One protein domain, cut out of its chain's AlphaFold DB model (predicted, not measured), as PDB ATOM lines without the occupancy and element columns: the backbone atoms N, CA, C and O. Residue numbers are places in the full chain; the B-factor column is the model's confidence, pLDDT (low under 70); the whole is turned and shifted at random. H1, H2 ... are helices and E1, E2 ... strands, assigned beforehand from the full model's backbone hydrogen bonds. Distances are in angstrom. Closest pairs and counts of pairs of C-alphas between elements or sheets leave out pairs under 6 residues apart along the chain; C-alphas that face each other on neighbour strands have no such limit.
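AT A GLANCE: This is residues 385 to 518 of the 651 residues of the protein "IBR domain-containing protein" of Thecamonas trahens ATCC 50062 (UniProt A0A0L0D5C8). The model has two lobes: a small one with the two-stranded sheet E1 and E3, strand E2 and helix H1, and a larger one in which helices H2, H3 and H4 pack on one another beside the strand hairpin E4 and E5. Residues 423 to 440 join the lobes. The printed part has 134 residues, in the order E1 E2 H1 E3 E4 E5 H2 H3 H4; both sheets are antiparallel, and the class is mixed, with under half of the residues in named elements. It is compact, with a radius of gyration of the C-alphas of 15.8 A and spans of 48 by 33 by 23 A.

HOW THE PARTS SIT: E1, residues 385 to 387, and E3, residues 419 to 422, are antiparallel, with N 385 and O 421 2.8 A apart, within hydrogen-bond range. H1, residues 396 to 405, has its closest C-alphas to E3 at Arg 396 and Thr 422, 6.5 A. E2, residues 391 to 394, pairs with no named strand. E4, residues 441 to 443, and E5, residues 451 to 453, form an antiparallel hairpin, N 442 to O 452 being 2.7 A. H3, residues 490 to 497, and H4, residues 504 to 518, form a helical hairpin and touch, closest C-alphas Pro 490 and Glu 511, 5.4 A, at a shallow tilt of 26 degrees, opposite ways. H2, residues 454 to 466, touches H4 with residues 461 to 465 alone, closest C-alphas Leu 465 and Phe 510, 6.4 A, at a steep tilt of 63 degrees. In the four helices every O i to N i+4 pair is within hydrogen-bond range.

IN THESE COORDINATES: E1 begins at C-alpha 385 (-22.265, 11.906, 46.917). H1 measures 14.3 A, H2 18.4 A and H4 21.2 A, ending at C-alpha 518 (-3.777, 5.036, 19.739).

THE WHOLE: The C-alphas farthest apart, of Arg 405 and Ala 469, are 48.3 A apart. The printed part has no cut; the links H1 to E3, E3 to E4 and H2 to H3 are long. Mean pLDDT of the printed part is 72.1, and 50 residues are under 70, among them 385 to 394 and 494 to 505.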
ATOM      1  N   VAL A 385     -23.453  12.057  47.759       69.25
ATOM      2  CA  VAL A 385     -22.265  11.906  46.917       69.25
ATOM      3  C   VAL A 385     -21.037  12.273  47.737       69.25
ATOM      4  O   VAL A 385     -20.971  13.360  48.317       69.25
ATOM      5  N   ILE A 386     -20.060  11.376  47.781       67.06
ATOM      6  CA  ILE A 386     -18.820  11.565  48.537       67.06
ATOM      7  C   ILE A 386     -17.733  12.046  47.582       67.06
ATOM      8  O   ILE A 386     -17.445  11.405  46.580       67.06
ATOM      9  N   VAL A 387     -17.148  13.210  47.851       57.53
ATOM     10  CA  VAL A 387     -16.167  13.859  46.967       57.53
ATOM     11  C   VAL A 387     -14.756  13.581  47.484       57.53
ATOM     12  O   VAL A 387     -14.555  13.662  48.697       57.53
ATOM     13  N   PRO A 388     -13.764  13.318  46.611       44.38
ATOM     14  CA  PRO A 388     -13.833  13.273  45.147       44.38
ATOM     15  C   PRO A 388     -14.200  11.914  44.534       44.38
ATOM     16  O   PRO A 388     -14.363  11.865  43.320       44.38
ATOM     17  N   CYS A 389     -14.328  10.834  45.313       52.78
ATOM     18  CA  CYS A 389     -14.519   9.484  44.758       52.78
ATOM     19  C   CYS A 389     -15.832   9.296  43.975       52.78
ATOM     20  O   CYS A 389     -15.917   8.425  43.117       52.78
ATOM     21  N   GLY A 390     -16.848  10.117  44.239       52.91
ATOM     22  CA  GLY A 390     -18.141  10.074  43.562       52.91
ATOM     23  C   GLY A 390     -19.084   8.979  44.065       52.91
ATOM     24  O   GLY A 390     -20.132   8.774  43.454       52.91
ATOM     25  N   ASP A 391     -18.754   8.290  45.165       62.22
ATOM     26  CA  ASP A 391     -19.605   7.230  45.713       62.22
ATOM     27  C   ASP A 391     -20.967   7.768  46.132       62.22
ATOM     28  O   ASP A 391     -21.060   8.738  46.885       62.22
ATOM     29  N   ALA A 392     -22.017   7.084  45.671       68.19
ATOM     30  CA  ALA A 392     -23.403   7.506  45.842       68.19
ATOM     31  C   ALA A 392     -24.300   6.446  46.501       68.19
ATOM     32  O   ALA A 392     -25.514   6.451  46.325       68.19
ATOM     33  N   LEU A 393     -23.703   5.502  47.238       67.50
ATOM     34  CA  LEU A 393     -24.407   4.353  47.824       67.50
ATOM     35  C   LEU A 393     -24.900   4.593  49.257       67.50
ATOM     36  O   LEU A 393     -25.511   3.714  49.861       67.50
ATOM     37  N   THR A 394     -24.647   5.767  49.832       67.75
ATOM     38  CA  THR A 394     -25.010   6.081  51.219       67.75
ATOM     39  C   THR A 394     -26.015   7.219  51.283       67.75
ATOM     40  O   THR A 394     -26.112   8.040  50.376       67.75
ATOM     41  N   CYS A 395     -26.793   7.271  52.362       74.56
ATOM     42  CA  CYS A 395     -27.562   8.461  52.689       74.56
ATOM     43  C   CYS A 395     -26.652   9.478  53.369       74.56
ATOM     44  O   CYS A 395     -25.688   9.104  54.050       74.56
ATOM     45  N   ARG A 396     -27.011  10.757  53.273       79.31
ATOM     46  CA  ARG A 396     -26.227  11.853  53.863       79.31
ATOM     47  C   ARG A 396     -25.936  11.647  55.343       79.31
ATOM     48  O   ARG A 396     -24.806  11.827  55.781       79.31
ATOM     49  N   HIS A 397     -26.934  11.186  56.090       78.19
ATOM     50  CA  HIS A 397     -26.791  10.926  57.517       78.19
ATOM     51  C   HIS A 397     -25.712   9.874  57.820       78.19
ATOM     52  O   HIS A 397     -24.891  10.074  58.710       78.19
ATOM     53  N   CYS A 398     -25.691   8.763  57.077       77.38
ATOM     54  CA  CYS A 398     -24.711   7.703  57.296       77.38
ATOM     55  C   CYS A 398     -23.319   8.084  56.779       77.38
ATOM     56  O   CYS A 398     -22.339   7.763  57.445       77.38
ATOM     57  N   ALA A 399     -23.227   8.794  55.652       79.56
ATOM     58  CA  ALA A 399     -21.962   9.311  55.132       79.56
ATOM     59  C   ALA A 399     -21.293  10.273  56.125       79.56
ATOM     60  O   ALA A 399     -20.145  10.072  56.514       79.56
ATOM     61  N   GLU A 400     -22.034  11.275  56.608       81.00
ATOM     62  CA  GLU A 400     -21.536  12.246  57.587       81.00
ATOM     63  C   GLU A 400     -21.204  11.582  58.931       81.00
ATOM     64  O   GLU A 400     -20.206  11.929  59.563       81.00
ATOM     65  N   ALA A 401     -22.009  10.613  59.381       78.56
ATOM     66  CA  ALA A 401     -21.732   9.870  60.610       78.56
ATOM     67  C   ALA A 401     -20.438   9.048  60.513       78.56
ATOM     68  O   ALA A 401     -19.689   8.991  61.488       78.56
ATOM     69  N   GLN A 402     -20.156   8.442  59.357       76.44
ATOM     70  CA  GLN A 402     -18.922   7.688  59.144       76.44
ATOM     71  C   GLN A 402     -17.709   8.601  58.976       76.44
ATOM     72  O   GLN A 402     -16.703   8.368  59.635       76.44
ATOM     73  N   MET A 403     -17.821   9.700  58.225       70.31
ATOM     74  CA  MET A 403     -16.735  10.686  58.113       70.31
ATOM     75  C   MET A 403     -16.438  11.409  59.436       70.31
ATOM     76  O   MET A 403     -15.357  11.958  59.605       70.31
ATOM     77  N   LYS A 404     -17.359  11.399  60.409       73.31
ATOM     78  CA  LYS A 404     -17.069  11.824  61.791       73.31
ATOM     79  C   LYS A 404     -16.298  10.774  62.595       73.31
ATOM     80  O   LYS A 404     -15.555  11.145  63.496       73.31
ATOM     81  N   ARG A 405     -16.501   9.482  62.313       70.81
ATOM     82  CA  ARG A 405     -15.816   8.366  62.993       70.81
ATOM     83  C   ARG A 405     -14.426   8.115  62.420       70.81
ATOM     84  O   ARG A 405     -13.497   7.882  63.180       70.81
ATOM     85  N   VAL A 406     -14.304   8.181  61.098       68.12
ATOM     86  CA  VAL A 406     -13.056   8.034  60.347       68.12
ATOM     87  C   VAL A 406     -12.904   9.274  59.459       68.12
ATOM     88  O   VAL A 406     -13.425   9.305  58.340       68.12
ATOM     89  N   PRO A 407     -12.272  10.344  59.979       76.94
ATOM     90  CA  PRO A 407     -12.132  11.606  59.266       76.94
ATOM     91  C   PRO A 407     -11.405  11.436  57.939       76.94
ATOM     92  O   PRO A 407     -10.319  10.870  57.888       76.94
ATOM     93  N   GLY A 408     -11.987  11.986  56.876       71.88
ATOM     94  CA  GLY A 408     -11.317  12.065  55.583       71.88
ATOM     95  C   GLY A 408     -11.370  10.794  54.735       71.88
ATOM     96  O   GLY A 408     -10.632  10.723  53.758       71.88
ATOM     97  N   THR A 409     -12.221   9.817  55.064       72.81
ATOM     98  CA  THR A 409     -12.280   8.520  54.365       72.81
ATOM     99  C   THR A 409     -13.694   8.196  53.886       72.81
ATOM    100  O   THR A 409     -14.670   8.370  54.620       72.81
ATOM    101  N   CYS A 410     -13.819   7.711  52.650       66.44
ATOM    102  CA  CYS A 410     -15.083   7.256  52.091       66.44
ATOM    103  C   CYS A 410     -15.528   5.934  52.758       66.44
ATOM    104  O   CYS A 410     -14.768   4.972  52.753       66.44
ATOM    105  N   PRO A 411     -16.767   5.817  53.269       63.41
ATOM    106  CA  PRO A 411     -17.303   4.589  53.859       63.41
ATOM    107  C   PRO A 411     -17.611   3.470  52.850       63.41
ATOM    108  O   PRO A 411     -18.059   2.408  53.270       63.41
ATOM    109  N   ILE A 412     -17.451   3.723  51.548       64.62
ATOM    110  CA  ILE A 412     -17.698   2.751  50.477       64.62
ATOM    111  C   ILE A 412     -16.371   2.253  49.912       64.62
ATOM    112  O   ILE A 412     -16.002   1.113  50.159       64.62
ATOM    113  N   CYS A 413     -15.632   3.107  49.201       62.50
ATOM    114  CA  CYS A 413     -14.382   2.707  48.552       62.50
ATOM    115  C   CYS A 413     -13.121   2.909  49.404       62.50
ATOM    116  O   CYS A 413     -12.026   2.632  48.929       62.50
ATOM    117  N   LEU A 414     -13.241   3.442  50.627       67.25
ATOM    118  CA  LEU A 414     -12.115   3.742  51.527       67.25
ATOM    119  C   LEU A 414     -11.101   4.776  50.995       67.25
ATOM    120  O   LEU A 414     -10.096   5.042  51.651       67.25
ATOM    121  N   ALA A 415     -11.369   5.420  49.855       63.16
ATOM    122  CA  ALA A 415     -10.539   6.504  49.340       63.16
ATOM    123  C   ALA A 415     -10.654   7.776  50.194       63.16
ATOM    124  O   ALA A 415     -11.611   7.960  50.954       63.16
ATOM    125  N   SER A 416      -9.700   8.695  50.030       64.06
ATOM    126  CA  SER A 416      -9.754  10.006  50.677       64.06
ATOM    127  C   SER A 416     -11.034  10.748  50.290       64.06
ATOM    128  O   SER A 416     -11.334  10.889  49.108       64.06
ATOM    129  N   ALA A 417     -11.773  11.239  51.279       73.12
ATOM    130  CA  ALA A 417     -13.020  11.972  51.121       73.12
ATOM    131  C   ALA A 417     -12.903  13.358  51.764       73.12
ATOM    132  O   ALA A 417     -12.568  13.483  52.939       73.12
ATOM    133  N   SER A 418     -13.199  14.412  51.010       71.94
ATOM    134  CA  SER A 418     -13.110  15.804  51.467       71.94
ATOM    135  C   SER A 418     -14.465  16.418  51.811       71.94
ATOM    136  O   SER A 418     -14.527  17.339  52.624       71.94
ATOM    137  N   ALA A 419     -15.558  15.918  51.225       74.38
ATOM    138  CA  ALA A 419     -16.901  16.428  51.481       74.38
ATOM    139  C   ALA A 419     -17.985  15.372  51.230       74.38
ATOM    140  O   ALA A 419     -17.855  14.526  50.345       74.38
ATOM    141  N   VAL A 420     -19.094  15.490  51.967       72.62
ATOM    142  CA  VAL A 420     -20.370  14.836  51.651       72.62
ATOM    143  C   VAL A 420     -21.288  15.884  51.042       72.62
ATOM    144  O   VAL A 420     -21.632  16.868  51.698       72.62
ATOM    145  N   VAL A 421     -21.699  15.681  49.797       68.38
ATOM    146  CA  VAL A 421     -22.625  16.574  49.098       68.38
ATOM    147  C   VAL A 421     -23.967  15.866  48.971       68.38
ATOM    148  O   VAL A 421     -24.029  14.663  48.733       68.38
ATOM    149  N   THR A 422     -25.063  16.596  49.164       59.16
ATOM    150  CA  THR A 422     -26.393  16.019  48.910       59.16
ATOM    151  C   THR A 422     -26.555  15.922  47.402       59.16
ATOM    152  O   THR A 422     -26.366  16.923  46.710       59.16
ATOM    153  N   ALA A 423     -26.853  14.729  46.895       54.75
ATOM    154  CA  ALA A 423     -27.120  14.522  45.487       54.75
ATOM    155  C   ALA A 423     -28.221  15.494  45.051       54.75
ATOM    156  O   ALA A 423     -29.280  15.579  45.681       54.75
ATOM    157  N   VAL A 424     -27.971  16.235  43.970       48.88
ATOM    158  CA  VAL A 424     -29.042  16.913  43.240       48.88
ATOM    159  C   VAL A 424     -30.114  15.849  42.978       48.88
ATOM    160  O   VAL A 424     -29.795  14.770  42.473       48.88
ATOM    161  N   ARG A 425     -31.355  16.105  43.426       52.59
ATOM    162  CA  ARG A 425     -32.438  15.099  43.485       52.59
ATOM    163  C   ARG A 425     -32.634  14.366  42.155       52.59
ATOM    164  O   ARG A 425     -32.938  13.177  42.155       52.59
ATOM    165  N   SER A 426     -32.405  15.072  41.055       57.06
ATOM    166  CA  SER A 426     -32.308  14.540  39.707       57.06
ATOM    167  C   SER A 426     -31.418  15.451  38.862       57.06
ATOM    168  O   SER A 426     -31.377  16.664  39.072       57.06
ATOM    169  N   LEU A 427     -30.694  14.869  37.914       66.81
ATOM    170  CA  LEU A 427     -29.920  15.583  36.907       66.81
ATOM    171  C   LEU A 427     -30.355  15.051  35.541       66.81
ATOM    172  O   LEU A 427     -30.419  13.838  35.348       66.81
ATOM    173  N   ALA A 428     -30.704  15.937  34.613       73.19
ATOM    174  CA  ALA A 428     -31.135  15.522  33.285       73.19
ATOM    175  C   ALA A 428     -29.933  14.981  32.496       73.19
ATOM    176  O   ALA A 428     -28.935  15.680  32.309       73.19
ATOM    177  N   CYS A 429     -30.018  13.732  32.038       76.94
ATOM    178  CA  CYS A 429     -28.991  13.144  31.183       76.94
ATOM    179  C   CYS A 429     -29.005  13.831  29.811       76.94
ATOM    180  O   CYS A 429     -30.043  13.898  29.169       76.94
ATOM    181  N   LEU A 430     -27.859  14.296  29.314       75.12
ATOM    182  CA  LEU A 430     -27.790  15.017  28.033       75.12
ATOM    183  C   LEU A 430     -27.897  14.114  26.789       75.12
ATOM    184  O   LEU A 430     -27.968  14.625  25.676       75.12
ATOM    185  N   VAL A 431     -27.904  12.789  26.970       79.69
ATOM    186  CA  VAL A 431     -28.059  11.806  25.882       79.69
ATOM    187  C   VAL A 431     -29.515  11.363  25.750       79.69
ATOM    188  O   VAL A 431     -30.087  11.457  24.670       79.69
ATOM    189  N   CYS A 432     -30.135  10.906  26.844       80.62
ATOM    190  CA  CYS A 432     -31.523  10.429  26.829       80.62
ATOM    191  C   CYS A 432     -32.553  11.458  27.315       80.62
ATOM    192  O   CYS A 432     -33.748  11.184  27.267       80.62
ATOM    193  N   PHE A 433     -32.111  12.625  27.798       77.62
ATOM    194  CA  PHE A 433     -32.947  13.699  28.356       77.62
ATOM    195  C   PHE A 433     -33.817  13.283  29.552       77.62
ATOM    196  O   PHE A 433     -34.724  14.016  29.941       77.62
ATOM    197  N   ALA A 434     -33.530  12.131  30.164       74.44
ATOM    198  CA  ALA A 434     -34.244  11.644  31.334       74.44
ATOM    199  C   ALA A 434     -33.691  12.257  32.628       74.44
ATOM    200  O   ALA A 434     -32.472  12.325  32.836       74.44
ATOM    201  N   ASP A 435     -34.601  12.644  33.523       73.38
ATOM    202  CA  ASP A 435     -34.276  13.013  34.898       73.38
ATOM    203  C   ASP A 435     -33.696  11.808  35.630       73.38
ATOM    204  O   ASP A 435     -34.383  10.829  35.920       73.38
ATOM    205  N   THR A 436     -32.403  11.880  35.921       65.38
ATOM    206  CA  THR A 436     -31.652  10.764  36.481       65.38
ATOM    207  C   THR A 436     -31.364  11.030  37.955       65.38
ATOM    208  O   THR A 436     -30.769  12.064  38.273       65.38
ATOM    209  N   PRO A 437     -31.740  10.133  38.884       60.09
ATOM    210  CA  PRO A 437     -31.368  10.259  40.290       60.09
ATOM    211  C   PRO A 437     -29.846  10.347  40.440       60.09
ATOM    212  O   PRO A 437     -29.123   9.629  39.756       60.09
ATOM    213  N   GLY A 438     -29.336  11.158  41.370       56.97
ATOM    214  CA  GLY A 438     -27.887  11.365  41.503       56.97
ATOM    215  C   GLY A 438     -27.050  10.095  41.738       56.97
ATOM    216  O   GLY A 438     -25.880  10.070  41.383       56.97
ATOM    217  N   HIS A 439     -27.624   9.000  42.251       59.31
ATOM    218  CA  HIS A 439     -26.912   7.717  42.372       59.31
ATOM    219  C   HIS A 439     -26.783   6.942  41.046       59.31
ATOM    220  O   HIS A 439     -25.998   5.997  40.956       59.31
ATOM    221  N   GLN A 440     -27.512   7.349  40.006       62.69
ATOM    222  CA  GLN A 440     -27.461   6.793  38.652       62.69
ATOM    223  C   GLN A 440     -26.746   7.719  37.664       62.69
ATOM    224  O   GLN A 440     -26.843   7.514  36.458       62.69
ATOM    225  N   VAL A 441     -26.009   8.723  38.146       69.50
ATOM    226  CA  VAL A 441     -25.216   9.604  37.284       69.50
ATOM    227  C   VAL A 441     -23.739   9.229  37.294       69.50
ATOM    228  O   VAL A 441     -23.192   8.833  38.323       69.50
ATOM    229  N   PHE A 442     -23.080   9.355  36.153       76.88
ATOM    230  CA  PHE A 442     -21.700   8.971  35.905       76.88
ATOM    231  C   PHE A 442     -20.937  10.146  35.291       76.88
ATOM    232  O   PHE A 442     -21.419  10.782  34.353       76.88
ATOM    233  N   ALA A 443     -19.750  10.443  35.820       78.81
ATOM    234  CA  ALA A 443     -18.863  11.444  35.241       78.81
ATOM    235  C   ALA A 443     -18.101  10.814  34.071       78.81
ATOM    236  O   ALA A 443     -17.299   9.913  34.277       78.81
ATOM    237  N   PHE A 444     -18.335  11.307  32.855       77.88
ATOM    238  CA  PHE A 444     -17.850  10.711  31.608       77.88
ATOM    239  C   PHE A 444     -16.329  10.510  31.559       77.88
ATOM    240  O   PHE A 444     -15.842   9.559  30.962       77.88
ATOM    241  N   SER A 445     -15.572  11.449  32.128       77.25
ATOM    242  CA  SER A 445     -14.111  11.404  32.180       77.25
ATOM    243  C   SER A 445     -13.608  12.378  33.236       77.25
ATOM    244  O   SER A 445     -14.158  13.476  33.378       77.25
ATOM    245  N   ALA A 446     -12.495  12.044  33.893       70.25
ATOM    246  CA  ALA A 446     -11.813  12.940  34.829       70.25
ATOM    247  C   ALA A 446     -11.457  14.323  34.234       70.25
ATOM    248  O   ALA A 446     -11.397  15.307  34.975       70.25
ATOM    249  N   ARG A 447     -11.245  14.421  32.906       73.88
ATOM    250  CA  ARG A 447     -10.891  15.688  32.235       73.88
ATOM    251  C   ARG A 447     -12.070  16.640  32.075       73.88
ATOM    252  O   ARG A 447     -11.935  17.814  32.390       73.88
ATOM    253  N   CYS A 448     -13.196  16.152  31.553       80.44
ATOM    254  CA  CYS A 448     -14.342  17.012  31.236       80.44
ATOM    255  C   CYS A 448     -15.403  17.042  32.336       80.44
ATOM    256  O   CYS A 448     -16.136  18.016  32.437       80.44
ATOM    257  N   LYS A 449     -15.487  15.988  33.160       76.62
ATOM    258  CA  LYS A 449     -16.435  15.842  34.278       76.62
ATOM    259  C   LYS A 449     -17.912  16.026  33.899       76.62
ATOM    260  O   LYS A 449     -18.754  16.139  34.785       76.62
ATOM    261  N   HIS A 450     -18.234  16.020  32.606       79.69
ATOM    262  CA  HIS A 450     -19.606  16.027  32.122       79.69
ATOM    263  C   HIS A 450     -20.335  14.777  32.591       79.69
ATOM    264  O   HIS A 450     -19.763  13.687  32.617       79.69
ATOM    265  N   VAL A 451     -21.596  14.949  32.965       79.94
ATOM    266  CA  VAL A 451     -22.366  13.925  33.661       79.94
ATOM    267  C   VAL A 451     -23.406  13.319  32.723       79.94
ATOM    268  O   VAL A 451     -24.151  14.042  32.065       79.94
ATOM    269  N   LEU A 452     -23.456  11.991  32.682       77.88
ATOM    270  CA  LEU A 452     -24.444  11.190  31.956       77.88
ATOM    271  C   LEU A 452     -25.161  10.256  32.932       77.88
ATOM    272  O   LEU A 452     -24.669  10.040  34.037       77.88
ATOM    273  N   CYS A 453     -26.292   9.664  32.549       78.69
ATOM    274  CA  CYS A 453     -26.792   8.522  33.310       78.69
ATOM    275  C   CYS A 453     -25.906   7.290  33.070       78.69
ATOM    276  O   CYS A 453     -25.303   7.135  32.006       78.69
ATOM    277  N   VAL A 454     -25.836   6.419  34.076       77.19
ATOM    278  CA  VAL A 454     -25.065   5.170  34.055       77.19
ATOM    279  C   VAL A 454     -25.468   4.299  32.861       77.19
ATOM    280  O   VAL A 454     -24.594   3.825  32.148       77.19
ATOM    281  N   GLU A 455     -26.766   4.181  32.577       80.88
ATOM    282  CA  GLU A 455     -27.290   3.377  31.465       80.88
ATOM    283  C   GLU A 455     -26.865   3.901  30.081       80.88
ATOM    284  O   GLU A 455     -26.549   3.114  29.189       80.88
ATOM    285  N   CYS A 456     -26.817   5.225  29.883       81.81
ATOM    286  CA  CYS A 456     -26.315   5.800  28.632       81.81
ATOM    287  C   CYS A 456     -24.808   5.600  28.494       81.81
ATOM    288  O   CYS A 456     -24.348   5.274  27.407       81.81
ATOM    289  N   ALA A 457     -24.040   5.784  29.572       85.12
ATOM    290  CA  ALA A 457     -22.603   5.529  29.542       85.12
ATOM    291  C   ALA A 457     -22.308   4.050  29.225       85.12
ATOM    292  O   ALA A 457     -21.423   3.760  28.428       85.12
ATOM    293  N   GLU A 458     -23.093   3.132  29.793       85.38
ATOM    294  CA  GLU A 458     -23.001   1.689  29.560       85.38
ATOM    295  C   GLU A 458     -23.263   1.319  28.098       85.38
ATOM    296  O   GLU A 458     -22.446   0.645  27.470       85.38
ATOM    297  N   HIS A 459     -24.365   1.816  27.527       84.25
ATOM    298  CA  HIS A 459     -24.667   1.618  26.109       84.25
ATOM    299  C   HIS A 459     -23.582   2.199  25.208       84.25
ATOM    300  O   HIS A 459     -23.162   1.529  24.276       84.25
ATOM    301  N   MET A 460     -23.066   3.394  25.512       85.75
ATOM    302  CA  MET A 460     -21.985   3.991  24.725       85.75
ATOM    303  C   MET A 460     -20.721   3.123  24.702       85.75
ATOM    304  O   MET A 460     -20.057   3.057  23.670       85.75
ATOM    305  N   VAL A 461     -20.376   2.460  25.812       86.50
ATOM    306  CA  VAL A 461     -19.243   1.523  25.852       86.50
ATOM    307  C   VAL A 461     -19.535   0.284  25.009       86.50
ATOM    308  O   VAL A 461     -18.699  -0.086  24.189       86.50
ATOM    309  N   ARG A 462     -20.718  -0.326  25.143       85.00
ATOM    310  CA  ARG A 462     -21.080  -1.509  24.344       85.00
ATOM    311  C   ARG A 462     -21.168  -1.218  22.855       85.00
ATOM    312  O   ARG A 462     -20.651  -1.993  22.059       85.00
ATOM    313  N   ASP A 463     -21.747  -0.082  22.484       83.56
ATOM    314  CA  ASP A 463     -21.786   0.377  21.099       83.56
ATOM    315  C   ASP A 463     -20.365   0.577  20.566       83.56
ATOM    316  O   ASP A 463     -20.081   0.199  19.436       83.56
ATOM    317  N   ALA A 464     -19.443   1.098  21.383       79.56
ATOM    318  CA  ALA A 464     -18.042   1.259  20.997       79.56
ATOM    319  C   ALA A 464     -17.261  -0.062  20.911       79.56
ATOM    320  O   ALA A 464     -16.301  -0.161  20.146       79.56
ATOM    321  N   LEU A 465     -17.659  -1.082  21.669       79.38
ATOM    322  CA  LEU A 465     -17.112  -2.435  21.550       79.38
ATOM    323  C   LEU A 465     -17.652  -3.157  20.310       79.38
ATOM    324  O   LEU A 465     -16.884  -3.833  19.622       79.38
ATOM    325  N   ALA A 466     -18.940  -2.977  20.006       74.81
ATOM    326  CA  ALA A 466     -19.597  -3.528  18.824       74.81
ATOM    327  C   ALA A 466     -19.120  -2.845  17.530       74.81
ATOM    328  O   ALA A 466     -18.822  -3.517  16.543       74.81
ATOM    329  N   ASP A 467     -18.999  -1.518  17.550       74.06
ATOM    330  CA  ASP A 467     -18.418  -0.705  16.490       74.06
ATOM    331  C   ASP A 467     -17.177   0.032  17.004       74.06
ATOM    332  O   ASP A 467     -17.226   1.167  17.493       74.06
ATOM    333  N   ARG A 468     -16.021  -0.617  16.823       69.00
ATOM    334  CA  ARG A 468     -14.711  -0.072  17.211       69.00
ATOM    335  C   ARG A 468     -14.383   1.265  16.536       69.00
ATOM    336  O   ARG A 468     -13.443   1.925  16.972       69.00
ATOM    337  N   ALA A 469     -15.163   1.706  15.538       64.06
ATOM    338  CA  ALA A 469     -15.084   3.054  14.980       64.06
ATOM    339  C   ALA A 469     -15.320   4.175  15.971       64.06
ATOM    340  O   ALA A 469     -14.829   5.291  15.782       64.06
ATOM    341  N   LEU A 470     -16.079   3.886  17.019       73.12
ATOM    342  CA  LEU A 470     -16.407   4.858  18.043       73.12
ATOM    343  C   LEU A 470     -15.254   5.046  19.041       73.12
ATOM    344  O   LEU A 470     -15.338   5.927  19.893       73.12
ATOM    345  N   ILE A 471     -14.170   4.265  18.933       79.06
ATOM    346  CA  ILE A 471     -12.984   4.354  19.789       79.06
ATOM    347  C   ILE A 471     -11.904   5.203  19.087       79.06
ATOM    348  O   ILE A 471     -11.500   4.883  17.970       79.06
ATOM    349  N   PRO A 472     -11.389   6.279  19.717       78.69
ATOM    350  CA  PRO A 472     -11.564   6.669  21.120       78.69
ATOM    351  C   PRO A 472     -12.942   7.277  21.430       78.69
ATOM    352  O   PRO A 472     -13.360   8.234  20.780       78.69
ATOM    353  N   LEU A 473     -13.595   6.775  22.483       84.75
ATOM    354  CA  LEU A 473     -14.954   7.169  22.864       84.75
ATOM    355  C   LEU A 473     -14.986   8.604  23.412       84.75
ATOM    356  O   LEU A 473     -14.509   8.882  24.516       84.75
ATOM    357  N   ARG A 474     -15.522   9.534  22.615       87.00
ATOM    358  CA  ARG A 474     -15.548  10.976  22.918       87.00
ATOM    359  C   ARG A 474     -16.781  11.383  23.715       87.00
ATOM    360  O   ARG A 474     -17.852  10.799  23.584       87.00
ATOM    361  N   CYS A 475     -16.622  12.435  24.512       86.19
ATOM    362  CA  CYS A 475     -17.697  13.027  25.290       86.19
ATOM    363  C   CYS A 475     -18.797  13.545  24.351       86.19
ATOM    364  O   CYS A 475     -18.489  14.301  23.426       86.19
ATOM    365  N   PRO A 476     -20.071  13.190  24.588       82.25
ATOM    366  CA  PRO A 476     -21.167  13.580  23.704       82.25
ATOM    367  C   PRO A 476     -21.637  15.026  23.939       82.25
ATOM    368  O   PRO A 476     -22.481  15.526  23.201       82.25
ATOM    369  N   VAL A 477     -21.121  15.701  24.973       79.00
ATOM    370  CA  VAL A 477     -21.581  17.030  25.387       79.00
ATOM    371  C   VAL A 477     -20.970  18.136  24.525       79.00
ATOM    372  O   VAL A 477     -19.772  18.143  24.232       79.00
ATOM    373  N   MET A 478     -21.811  19.099  24.158       75.81
ATOM    374  CA  MET A 478     -21.407  20.377  23.575       75.81
ATOM    375  C   MET A 478     -21.209  21.390  24.707       75.81
ATOM    376  O   MET A 478     -22.133  21.609  25.488       75.81
ATOM    377  N   ASP A 479     -20.029  22.002  24.794       65.62
ATOM    378  CA  ASP A 479     -19.757  23.104  25.723       65.62
ATOM    379  C   ASP A 479     -19.860  24.423  24.943       65.62
ATOM    380  O   ASP A 479     -18.967  24.809  24.180       65.62
ATOM    381  N   GLY A 480     -21.037  25.049  25.008       69.12
ATOM    382  CA  GLY A 480     -21.387  26.170  24.139       69.12
ATOM    383  C   GLY A 480     -21.408  25.767  22.657       69.12
ATOM    384  O   GLY A 480     -22.166  24.886  22.254       69.12
ATOM    385  N   SER A 481     -20.587  26.422  21.829       59.56
ATOM    386  CA  SER A 481     -20.492  26.166  20.382       59.56
ATOM    387  C   SER A 481     -19.398  25.164  19.987       59.56
ATOM    388  O   SER A 481     -19.164  24.965  18.792       59.56
ATOM    389  N   GLN A 482     -18.701  24.545  20.947       70.44
ATOM    390  CA  GLN A 482     -17.613  23.599  20.680       70.44
ATOM    391  C   GLN A 482     -17.918  22.208  21.249       70.44
ATOM    392  O   GLN A 482     -18.530  22.058  22.304       70.44
ATOM    393  N   ARG A 483     -17.488  21.161  20.531       78.06
ATOM    394  CA  ARG A 483     -17.559  19.779  21.030       78.06
ATOM    395  C   ARG A 483     -16.570  19.601  22.172       78.06
ATOM    396  O   ARG A 483     -15.394  19.935  22.019       78.06
ATOM    397  N   CYS A 484     -17.025  19.009  23.272       81.94
ATOM    398  CA  CYS A 484     -16.137  18.596  24.346       81.94
ATOM    399  C   CYS A 484     -15.067  17.632  23.809       81.94
ATOM    400  O   CYS A 484     -15.361  16.661  23.112       81.94
ATOM    401  N   THR A 485     -13.809  17.878  24.167       80.88
ATOM    402  CA  THR A 485     -12.663  17.060  23.742       80.88
ATOM    403  C   THR A 485     -12.355  15.912  24.705       80.88
ATOM    404  O   THR A 485     -11.398  15.170  24.489       80.88
ATOM    405  N   GLY A 486     -13.157  15.752  25.764       82.62
ATOM    406  CA  GLY A 486     -13.027  14.664  26.727       82.62
ATOM    407  C   GLY A 486     -13.148  13.300  26.052       82.62
ATOM    408  O   GLY A 486     -14.014  13.095  25.206       82.62
ATOM    409  N   VAL A 487     -12.282  12.368  26.439       86.56
ATOM    410  CA  VAL A 487     -12.264  10.987  25.945       86.56
ATOM    411  C   VAL A 487     -12.326  10.061  27.147       86.56
ATOM    412  O   VAL A 487     -11.547  10.246  28.088       86.56
ATOM    413  N   MET A 488     -13.221   9.080  27.098       85.75
ATOM    414  CA  MET A 488     -13.336   8.050  28.124       85.75
ATOM    415  C   MET A 488     -12.084   7.166  28.103       85.75
ATOM    416  O   MET A 488     -11.690   6.651  27.054       85.75
ATOM    417  N   GLN A 489     -11.418   7.066  29.249       84.75
ATOM    418  CA  GLN A 489     -10.229   6.242  29.446       84.75
ATOM    419  C   GLN A 489     -10.624   4.841  29.933       84.75
ATOM    420  O   GLN A 489     -11.691   4.693  30.531       84.75
ATOM    421  N   PRO A 490      -9.751   3.834  29.773       79.25
ATOM    422  CA  PRO A 490      -9.891   2.538  30.435       79.25
ATOM    423  C   PRO A 490     -10.338   2.591  31.897       79.25
ATOM    424  O   PRO A 490     -11.333   1.972  32.261       79.25
ATOM    425  N   GLN A 491      -9.686   3.427  32.715       74.38
ATOM    426  CA  GLN A 491     -10.057   3.570  34.124       74.38
ATOM    427  C   GLN A 491     -11.482   4.110  34.335       74.38
ATOM    428  O   GLN A 491     -12.114   3.787  35.340       74.38
ATOM    429  N   ASP A 492     -12.000   4.912  33.398       80.94
ATOM    430  CA  ASP A 492     -13.370   5.422  33.457       80.94
ATOM    431  C   ASP A 492     -14.359   4.272  33.165       80.94
ATOM    432  O   ASP A 492     -15.376   4.149  33.847       80.94
ATOM    433  N   VAL A 493     -14.036   3.375  32.219       76.81
ATOM    434  CA  VAL A 493     -14.831   2.164  31.931       76.81
ATOM    435  C   VAL A 493     -14.770   1.164  33.084       76.81
ATOM    436  O   VAL A 493     -15.806   0.638  33.474       76.81
ATOM    437  N   GLY A 494     -13.606   0.966  33.708       64.31
ATOM    438  CA  GLY A 494     -13.485   0.151  34.921       64.31
ATOM    439  C   GLY A 494     -14.339   0.695  36.075       64.31
ATOM    440  O   GLY A 494     -15.083  -0.047  36.719       64.31
ATOM    441  N   ALA A 495     -14.330   2.016  36.290       62.84
ATOM    442  CA  ALA A 495     -15.206   2.663  37.269       62.84
ATOM    443  C   ALA A 495     -16.700   2.537  36.908       62.84
ATOM    444  O   ALA A 495     -17.554   2.439  37.793       62.84
ATOM    445  N   LEU A 496     -17.031   2.523  35.614       68.50
ATOM    446  CA  LEU A 496     -18.383   2.271  35.126       68.50
ATOM    447  C   LEU A 496     -18.798   0.801  35.292       68.50
ATOM    448  O   LEU A 496     -19.953   0.554  35.629       68.50
ATOM    449  N   ALA A 497     -17.895  -0.169  35.132       60.28
ATOM    450  CA  ALA A 497     -18.150  -1.597  35.353       60.28
ATOM    451  C   ALA A 497     -18.506  -1.886  36.816       60.28
ATOM    452  O   ALA A 497     -19.481  -2.578  37.114       60.28
ATOM    453  N   LEU A 498     -17.853  -1.183  37.749       53.78
ATOM    454  CA  LEU A 498     -18.261  -1.145  39.156       53.78
ATOM    455  C   LEU A 498     -19.648  -0.547  39.377       53.78
ATOM    456  O   LEU A 498     -20.112  -0.611  40.513       53.78
ATOM    457  N   ARG A 499     -20.309   0.012  38.347       49.75
ATOM    458  CA  ARG A 499     -21.636   0.664  38.343       49.75
ATOM    459  C   ARG A 499     -22.658   0.082  37.350       49.75
ATOM    460  O   ARG A 499     -23.809   0.506  37.388       49.75
ATOM    461  N   THR A 500     -22.300  -0.943  36.577       57.31
ATOM    462  CA  THR A 500     -23.114  -1.524  35.490       57.31
ATOM    463  C   THR A 500     -23.006  -3.055  35.446       57.31
ATOM    464  O   THR A 500     -22.528  -3.649  36.417       57.31
ATOM    465  N   LEU A 501     -23.499  -3.673  34.362       64.31
ATOM    466  CA  LEU A 501     -23.255  -5.068  33.970       64.31
ATOM    467  C   LEU A 501     -22.170  -5.176  32.878       64.31
ATOM    468  O   LEU A 501     -22.255  -6.054  32.026       64.31
ATOM    469  N   ILE A 502     -21.202  -4.254  32.849       65.94
ATOM    470  CA  ILE A 502     -20.016  -4.402  31.995       65.94
ATOM    471  C   ILE A 502     -19.112  -5.470  32.620       65.94
ATOM    472  O   ILE A 502     -18.759  -5.358  33.798       65.94
ATOM    473  N   THR A 503     -18.769  -6.511  31.865       63.88
ATOM    474  CA  THR A 503     -17.948  -7.633  32.342       63.88
ATOM    475  C   THR A 503     -16.454  -7.282  32.361       63.88
ATOM    476  O   THR A 503     -16.031  -6.356  31.665       63.88
ATOM    477  N   PRO A 504     -15.617  -8.010  33.127       60.88
ATOM    478  CA  PRO A 504     -14.161  -7.862  33.054       60.88
ATOM    479  C   PRO A 504     -13.622  -8.002  31.622       60.88
ATOM    480  O   PRO A 504     -12.809  -7.184  31.199       60.88
ATOM    481  N   ASP A 505     -14.155  -8.954  30.853       67.38
ATOM    482  CA  ASP A 505     -13.774  -9.179  29.455       67.38
ATOM    483  C   ASP A 505     -14.126  -7.977  28.563       67.38
ATOM    484  O   ASP A 505     -13.354  -7.603  27.682       67.38
ATOM    485  N   GLU A 506     -15.269  -7.318  28.796       75.31
ATOM    486  CA  GLU A 506     -15.642  -6.087  28.087       75.31
ATOM    487  C   GLU A 506     -14.712  -4.912  28.449       75.31
ATOM    488  O   GLU A 506     -14.383  -4.100  27.578       75.31
ATOM    489  N   VAL A 507     -14.250  -4.822  29.705       73.69
ATOM    490  CA  VAL A 507     -13.249  -3.822  30.128       73.69
ATOM    491  C   VAL A 507     -11.915  -4.071  29.421       73.69
ATOM    492  O   VAL A 507     -11.366  -3.144  28.824       73.69
ATOM    493  N   GLU A 508     -11.429  -5.314  29.416       75.25
ATOM    494  CA  GLU A 508     -10.185  -5.699  28.736       75.25
ATOM    495  C   GLU A 508     -10.283  -5.493  27.213       75.25
ATOM    496  O   GLU A 508      -9.356  -4.987  26.566       75.25
ATOM    497  N   ALA A 509     -11.434  -5.811  26.616       73.69
ATOM    498  CA  ALA A 509     -11.697  -5.564  25.204       73.69
ATOM    499  C   ALA A 509     -11.680  -4.063  24.878       73.69
ATOM    500  O   ALA A 509     -11.137  -3.661  23.840       73.69
ATOM    501  N   PHE A 510     -12.234  -3.223  25.759       82.44
ATOM    502  CA  PHE A 510     -12.208  -1.770  25.597       82.44
ATOM    503  C   PHE A 510     -10.785  -1.231  25.735       82.44
ATOM    504  O   PHE A 510     -10.358  -0.422  24.913       82.44
ATOM    505  N   GLU A 511     -10.025  -1.708  26.720       79.94
ATOM    506  CA  GLU A 511      -8.608  -1.391  26.920       79.94
ATOM    507  C   GLU A 511      -7.760  -1.723  25.696       79.94
ATOM    508  O   GLU A 511      -7.009  -0.878  25.189       79.94
ATOM    509  N   THR A 512      -7.939  -2.931  25.169       73.38
ATOM    510  CA  THR A 512      -7.257  -3.407  23.968       73.38
ATOM    511  C   THR A 512      -7.609  -2.538  22.765       73.38
ATOM    512  O   THR A 512      -6.722  -2.100  22.026       73.38
ATOM    513  N   ALA A 513      -8.894  -2.236  22.565       73.88
ATOM    514  CA  ALA A 513      -9.347  -1.411  21.451       73.88
ATOM    515  C   ALA A 513      -8.885   0.052  21.578       73.88
ATOM    516  O   ALA A 513      -8.462   0.645  20.585       73.88
ATOM    517  N   HIS A 514      -8.886   0.618  22.788       81.06
ATOM    518  CA  HIS A 514      -8.395   1.965  23.080       81.06
ATOM    519  C   HIS A 514      -6.896   2.094  22.792       81.06
ATOM    520  O   HIS A 514      -6.471   3.013  22.089       81.06
ATOM    521  N   THR A 515      -6.104   1.133  23.269       71.31
ATOM    522  CA  THR A 515      -4.653   1.079  23.033       71.31
ATOM    523  C   THR A 515      -4.351   0.885  21.548       71.31
ATOM    524  O   THR A 515      -3.528   1.595  20.974       71.31
ATOM    525  N   THR A 516      -5.090  -0.004  20.881       67.06
ATOM    526  CA  THR A 516      -4.982  -0.238  19.434       67.06
ATOM    527  C   THR A 516      -5.306   1.013  18.618       67.06
ATOM    528  O   THR A 516      -4.631   1.297  17.629       67.06
ATOM    529  N   ALA A 517      -6.335   1.772  19.003       68.38
ATOM    530  CA  ALA A 517      -6.721   3.001  18.319       68.38
ATOM    531  C   ALA A 517      -5.658   4.103  18.446       68.38
ATOM    532  O   ALA A 517      -5.515   4.912  17.529       68.38
ATOM    533  N   ALA A 518      -4.887   4.109  19.538       70.81
ATOM    534  CA  ALA A 518      -3.777   5.036  19.739       70.81
ATOM    535  C   ALA A 518      -2.548   4.719  18.864       70.81
ATOM    536  O   ALA A 518      -1.713   5.599  18.646       70.81
TER     537      ALA A 518